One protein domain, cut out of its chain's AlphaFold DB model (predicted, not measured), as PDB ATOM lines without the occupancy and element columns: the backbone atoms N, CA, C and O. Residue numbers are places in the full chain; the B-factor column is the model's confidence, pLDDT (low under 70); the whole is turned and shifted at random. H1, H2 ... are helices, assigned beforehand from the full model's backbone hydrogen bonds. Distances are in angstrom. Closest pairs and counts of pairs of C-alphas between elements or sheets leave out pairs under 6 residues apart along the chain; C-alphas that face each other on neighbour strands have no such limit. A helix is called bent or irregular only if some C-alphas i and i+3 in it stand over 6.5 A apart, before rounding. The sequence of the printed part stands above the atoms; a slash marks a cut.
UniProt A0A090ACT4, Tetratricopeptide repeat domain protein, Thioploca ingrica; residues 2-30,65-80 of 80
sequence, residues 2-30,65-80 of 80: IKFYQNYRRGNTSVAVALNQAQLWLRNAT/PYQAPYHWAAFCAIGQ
ATOM      1  N   ILE A   2      -8.041  16.134   0.132       93.19
ATOM      2  CA  ILE A   2      -7.601  14.906  -0.568       93.19
ATOM      3  C   ILE A   2      -6.612  15.202  -1.717       93.19
ATOM      4  O   ILE A   2      -5.613  14.501  -1.859       93.19
ATOM      5  N   LYS A   3      -6.838  16.269  -2.499       94.31
ATOM      6  CA  LYS A   3      -5.946  16.671  -3.604       94.31
ATOM      7  C   LYS A   3      -4.514  16.985  -3.149       94.31
ATOM      8  O   LYS A   3      -3.576  16.626  -3.847       94.31
ATOM      9  N   PHE A   4      -4.342  17.585  -1.967       94.25
ATOM     10  CA  PHE A   4      -3.022  17.837  -1.379       94.25
ATOM     11  C   PHE A   4      -2.245  16.531  -1.191       94.25
ATOM     12  O   PHE A   4      -1.133  16.414  -1.691       94.25
ATOM     13  N   TYR A   5      -2.857  15.516  -0.572       92.81
ATOM     14  CA  TYR A   5      -2.214  14.210  -0.404       92.81
ATOM     15  C   TYR A   5      -1.923  13.528  -1.743       92.81
ATOM     16  O   TYR A   5      -0.893  12.877  -1.882       92.81
ATOM     17  N   GLN A   6      -2.800  13.686  -2.740       93.44
ATOM     18  CA  GLN A   6      -2.542  13.181  -4.092       93.44
ATOM     19  C   GLN A   6      -1.304  13.838  -4.716       93.44
ATOM     20  O   GLN A   6      -0.512  13.136  -5.337       93.44
ATOM     21  N   ASN A   7      -1.126  15.150  -4.540       93.75
ATOM     22  CA  ASN A   7       0.051  15.873  -5.024       93.75
ATOM     23  C   ASN A   7       1.308  15.449  -4.248       93.75
ATOM     24  O   ASN A   7       2.294  15.040  -4.854       93.75
ATOM     25  N   TYR A   8       1.241  15.465  -2.914       92.56
ATOM     26  CA  TYR A   8       2.365  15.158  -2.026       92.56
ATOM     27  C   TYR A   8       2.902  13.733  -2.221       92.56
ATOM     28  O   TYR A   8       4.107  13.519  -2.269       92.56
ATOM     29  N   ARG A   9       2.012  12.748  -2.405       91.75
ATOM     30  CA  ARG A   9       2.405  11.344  -2.617       91.75
ATOM     31  C   ARG A   9       2.901  11.038  -4.033       91.75
ATOM     32  O   ARG A   9       3.453   9.962  -4.235       91.75
ATOM     33  N   ARG A  10       2.656  11.911  -5.021       87.00
ATOM     34  CA  ARG A  10       2.987  11.653  -6.438       87.00
ATOM     35  C   ARG A  10       4.412  12.027  -6.828       87.00
ATOM     36  O   ARG A  10       4.924  11.469  -7.789       87.00
ATOM     37  N   GLY A  11       5.049  12.941  -6.116       70.44
ATOM     38  CA  GLY A  11       6.445  13.283  -6.352       70.44
ATOM     39  C   GLY A  11       6.955  14.040  -5.150       70.44
ATOM     40  O   GLY A  11       6.248  14.952  -4.743       70.44
ATOM     41  N   ASN A  12       8.114  13.642  -4.608       63.81
ATOM     42  CA  ASN A  12       8.842  14.211  -3.456       63.81
ATOM     43  C   ASN A  12       8.924  15.750  -3.487       63.81
ATOM     44  O   ASN A  12       9.964  16.353  -3.725       63.81
ATOM     45  N   THR A  13       7.791  16.393  -3.270       77.62
ATOM     46  CA  THR A  13       7.551  17.816  -3.427       77.62
ATOM     47  C   THR A  13       7.296  18.336  -2.032       77.62
ATOM     48  O   THR A  13       6.596  17.688  -1.251       77.62
ATOM     49  N   SER A  14       7.865  19.493  -1.699       90.88
ATOM     50  CA  SER A  14       7.691  20.056  -0.365       90.88
ATOM     51  C   SER A  14       6.207  20.218  -0.028       90.88
ATOM     52  O   SER A  14       5.365  20.463  -0.903       90.88
ATOM     53  N   VAL A  15       5.885  20.108   1.262       91.88
ATOM     54  CA  VAL A  15       4.521  20.289   1.783       91.88
ATOM     55  C   VAL A  15       3.911  21.595   1.265       91.88
ATOM     56  O   VAL A  15       2.773  21.603   0.798       91.88
ATOM     57  N   ALA A  16       4.693  22.680   1.262       92.06
ATOM     58  CA  ALA A  16       4.269  23.989   0.776       92.06
ATOM     59  C   ALA A  16       3.864  23.975  -0.708       92.06
ATOM     60  O   ALA A  16       2.811  24.506  -1.063       92.06
ATOM     61  N   VAL A  17       4.652  23.334  -1.577       92.62
ATOM     62  CA  VAL A  17       4.352  23.276  -3.016       92.62
ATOM     63  C   VAL A  17       3.145  22.373  -3.285       92.62
ATOM     64  O   VAL A  17       2.243  22.762  -4.029       92.62
ATOM     65  N   ALA A  18       3.062  21.207  -2.636       94.19
ATOM     66  CA  ALA A  18       1.916  20.310  -2.781       94.19
ATOM     67  C   ALA A  18       0.602  20.975  -2.325       94.19
ATOM     68  O   ALA A  18      -0.445  20.786  -2.961       94.19
ATOM     69  N   LEU A  19       0.658  21.769  -1.247       94.06
ATOM     70  CA  LEU A  19      -0.476  22.527  -0.720       94.06
ATOM     71  C   LEU A  19      -0.883  23.654  -1.671       94.06
ATOM     72  O   LEU A  19      -2.056  23.729  -2.038       94.06
ATOM     73  N   ASN A  20       0.076  24.458  -2.136       93.88
ATOM     74  CA  ASN A  20      -0.171  25.539  -3.089       93.88
ATOM     75  C   ASN A  20      -0.873  25.026  -4.357       93.88
ATOM     76  O   ASN A  20      -1.914  25.551  -4.755       93.88
ATOM     77  N   GLN A  21      -0.375  23.933  -4.941       94.94
ATOM     78  CA  GLN A  21      -0.982  23.316  -6.121       94.94
ATOM     79  C   GLN A  21      -2.412  22.824  -5.858       94.94
ATOM     80  O   GLN A  21      -3.284  22.946  -6.719       94.94
ATOM     81  N   ALA A  22      -2.683  22.271  -4.672       95.56
ATOM     82  CA  ALA A  22      -4.024  21.820  -4.311       95.56
ATOM     83  C   ALA A  22      -5.000  22.991  -4.107       95.56
ATOM     84  O   ALA A  22      -6.159  22.887  -4.511       95.56
ATOM     85  N   GLN A  23      -4.539  24.097  -3.520       95.56
ATOM     86  CA  GLN A  23      -5.333  25.315  -3.334       95.56
ATOM     87  C   GLN A  23      -5.657  25.982  -4.677       95.56
ATOM     88  O   GLN A  23      -6.818  26.297  -4.931       95.56
ATOM     89  N   LEU A  24      -4.671  26.112  -5.573       96.06
ATOM     90  CA  LEU A  24      -4.879  26.628  -6.932       96.06
ATOM     91  C   LEU A  24      -5.828  25.742  -7.744       96.06
ATOM     92  O   LEU A  24      -6.709  26.251  -8.435       96.06
ATOM     93  N   TRP A  25      -5.688  24.418  -7.631       97.00
ATOM     94  CA  TRP A  25      -6.622  23.485  -8.252       97.00
ATOM     95  C   TRP A  25      -8.048  23.710  -7.743       97.00
ATOM     96  O   TRP A  25      -8.958  23.836  -8.555       97.00
ATOM     97  N   LEU A  26      -8.243  23.804  -6.425       96.50
ATOM     98  CA  LEU A  26      -9.575  23.964  -5.840       96.50
ATOM     99  C   LEU A  26     -10.213  25.306  -6.223       96.50
ATOM    100  O   LEU A  26     -11.394  25.332  -6.560       96.50
ATOM    101  N   ARG A  27      -9.425  26.390  -6.231       96.62
ATOM    102  CA  ARG A  27      -9.857  27.730  -6.656       96.62
ATOM    103  C   ARG A  27     -10.435  27.724  -8.071       96.62
ATOM    104  O   ARG A  27     -11.459  28.352  -8.308       96.62
ATOM    105  N   ASN A  28      -9.770  27.035  -8.995       97.56
ATOM    106  CA  ASN A  28     -10.119  27.052 -10.418       97.56
ATOM    107  C   ASN A  28     -11.080  25.921 -10.820       97.56
ATOM    108  O   ASN A  28     -11.548  25.885 -11.960       97.56
ATOM    109  N   ALA A  29     -11.350  24.967  -9.925       97.56
ATOM    110  CA  ALA A  29     -12.157  23.802 -10.242       97.56
ATOM    111  C   ALA A  29     -13.632  24.178 -10.397       97.56
ATOM    112  O   ALA A  29     -14.258  24.723  -9.488       97.56
ATOM    113  N   THR A  30     -14.197  23.822 -11.547       98.12
ATOM    114  CA  THR A  30     -15.631  23.939 -11.791       98.12
ATOM    115  C   THR A  30     -16.393  22.771 -11.166       98.12
ATOM    116  O   THR A  30     -15.820  21.716 -10.877       98.12
ATOM    117  N   PRO A  65     -17.273  26.781  -7.365       95.56
ATOM    118  CA  PRO A  65     -17.877  26.954  -6.042       95.56
ATOM    119  C   PRO A  65     -16.867  27.318  -4.949       95.56
ATOM    120  O   PRO A  65     -17.274  27.747  -3.878       95.56
ATOM    121  N   TYR A  66     -15.569  27.132  -5.205       95.88
ATOM    122  CA  TYR A  66     -14.492  27.351  -4.242       95.88
ATOM    123  C   TYR A  66     -13.498  28.437  -4.677       95.88
ATOM    124  O   TYR A  66     -12.376  28.493  -4.170       95.88
ATOM    125  N   GLN A  67     -13.898  29.310  -5.607       96.94
ATOM    126  CA  GLN A  67     -13.050  30.395  -6.110       96.94
ATOM    127  C   GLN A  67     -12.615  31.358  -4.997       96.94
ATOM    128  O   GLN A  67     -11.481  31.843  -4.992       96.94
ATOM    129  N   ALA A  68     -13.509  31.636  -4.050       96.75
ATOM    130  CA  ALA A  68     -13.249  32.588  -2.986       96.75
ATOM    131  C   ALA A  68     -12.234  32.041  -1.953       96.75
ATOM    132  O   ALA A  68     -12.351  30.885  -1.532       96.75
ATOM    133  N   PRO A  69     -11.264  32.858  -1.493       93.31
ATOM    134  CA  PRO A  69     -10.173  32.400  -0.627       93.31
ATOM    135  C   PRO A  69     -10.609  31.759   0.690       93.31
ATOM    136  O   PRO A  69      -9.929  30.861   1.177       93.31
ATOM    137  N   TYR A  70     -11.753  32.151   1.259       94.69
ATOM    138  CA  TYR A  70     -12.232  31.609   2.536       94.69
ATOM    139  C   TYR A  70     -12.439  30.082   2.518       94.69
ATOM    140  O   TYR A  70     -12.463  29.452   3.570       94.69
ATOM    141  N   HIS A  71     -12.544  29.463   1.338       93.25
ATOM    142  CA  HIS A  71     -12.662  28.013   1.195       93.25
ATOM    143  C   HIS A  71     -11.346  27.240   1.372       93.25
ATOM    144  O   HIS A  71     -11.382  26.031   1.605       93.25
ATOM    145  N   TRP A  72     -10.191  27.892   1.223       92.88
ATOM    146  CA  TRP A  72      -8.897  27.198   1.161       92.88
ATOM    147  C   TRP A  72      -7.719  27.945   1.794       92.88
ATOM    148  O   TRP A  72      -6.694  27.319   2.058       92.88
ATOM    149  N   ALA A  73      -7.846  29.242   2.070       90.00
ATOM    150  CA  ALA A  73      -6.774  30.070   2.621       90.00
ATOM    151  C   ALA A  73      -6.460  29.763   4.094       90.00
ATOM    152  O   ALA A  73      -5.360  30.049   4.547       90.00
ATOM    153  N   ALA A  74      -7.387  29.130   4.826       89.88
ATOM    154  CA  ALA A  74      -7.155  28.700   6.209       89.88
ATOM    155  C   ALA A  74      -6.080  27.603   6.331       89.88
ATOM    156  O   ALA A  74      -5.579  27.341   7.419       89.88
ATOM    157  N   PHE A  75      -5.732  26.942   5.225       88.50
ATOM    158  CA  PHE A  75      -4.699  25.922   5.215       88.50
ATOM    159  C   PHE A  75      -3.350  26.546   4.858       88.50
ATOM    160  O   PHE A  75      -3.160  27.045   3.749       88.50
ATOM    161  N   CYS A  76      -2.394  26.471   5.775       86.12
ATOM    162  CA  CYS A  76      -1.011  26.874   5.554       86.12
ATOM    163  C   CYS A  76      -0.057  25.753   5.986       86.12
ATOM    164  O   CYS A  76      -0.393  24.919   6.828       86.12
ATOM    165  N   ALA A  77       1.126  25.709   5.376       85.62
ATOM    166  CA  ALA A  77       2.193  24.826   5.821       85.62
ATOM    167  C   ALA A  77       2.896  25.485   7.015       85.62
ATOM    168  O   ALA A  77       3.482  26.555   6.860       85.62
ATOM    169  N   ILE A  78       2.814  24.862   8.190       82.12
ATOM    170  CA  ILE A  78       3.568  25.261   9.381       82.12
ATOM    171  C   ILE A  78       4.636  24.196   9.661       82.12
ATOM    172  O   ILE A  78       4.305  23.033   9.874       82.12
ATOM    173  N   GLY A  79       5.910  24.591   9.620       71.50
ATOM    174  CA  GLY A  79       7.060  23.697   9.829       71.50
ATOM    175  C   GLY A  79       7.655  23.074   8.555       71.50
ATOM    176  O   GLY A  79       7.079  23.170   7.466       71.50
ATOM    177  N   GLN A  80       8.836  22.466   8.722       57.84
ATOM    178  CA  GLN A  80       9.563  21.645   7.744       57.84
ATOM    179  C   GLN A  80       9.774  20.241   8.302       57.84
ATOM    180  O   GLN A  80      10.077  20.146   9.512       57.84
TER     181      GLN A  80
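Overview. This is residues 2 to 30 and 65 to 80 of the 80 residues of the protein "Tetratricopeptide repeat domain protein" of Thioploca ingrica (UniProt A0A090ACT4). One longer helix, H2, lies in the middle; the shorter H1 crosses it at a slant on one side, and on a different side of H2 the last stretch, residues 65 to 80, runs back past it without a named element. The printed part has 45 residues with two named helices, H1 then H2 along the chain, and no named strand; the class is all helix. The whole is compact, with a radius of gyration of the C-alphas of 10.6 A, and the C-alphas span 29 by 21 by 13 A along their three main axes.

Along the chain. Find C-alpha 15 at (4.521, 20.289, 1.783); from there H2, residues 15 to 28, runs 20.2 A to C-alpha 28 at (-10.119, 27.052, -10.418). Go back to C-alpha 2 at (-7.601, 14.906, -0.568), where H1, residues 2 to 10, begins; it covers 12.5 A from first to last C-alpha. Neither helix is bent.

Arrangement. Look at Phe 4 and Ala 22, whose C-alphas are the closest of H1 and H2, 5.0 A apart; the two helices touch, with 12 pairs of C-alphas within 8 A. Their lines stand at a steep tilt of 46 degrees, and they run opposite ways. Their centres are 9.6 A apart, and a tight link of 4 residues joins them. In H1 and H2 every O i to N i+4 pair is within hydrogen-bond range.

Size, cuts and confidence. The two C-alphas farthest apart are those of Thr 30 and Gln 80, at 32.0 A. Residues 31 to 64 are not printed, and C-alphas 30 and 65 are 6.9 A apart across this cut. In residues 65 to 80 the C-alphas lie 8 to 16 A from the mean of the C-alphas; Gln 80 is the chain's last residue. The model's mean pLDDT over the printed part is 90.5, and residues 12 and 80 are under 70.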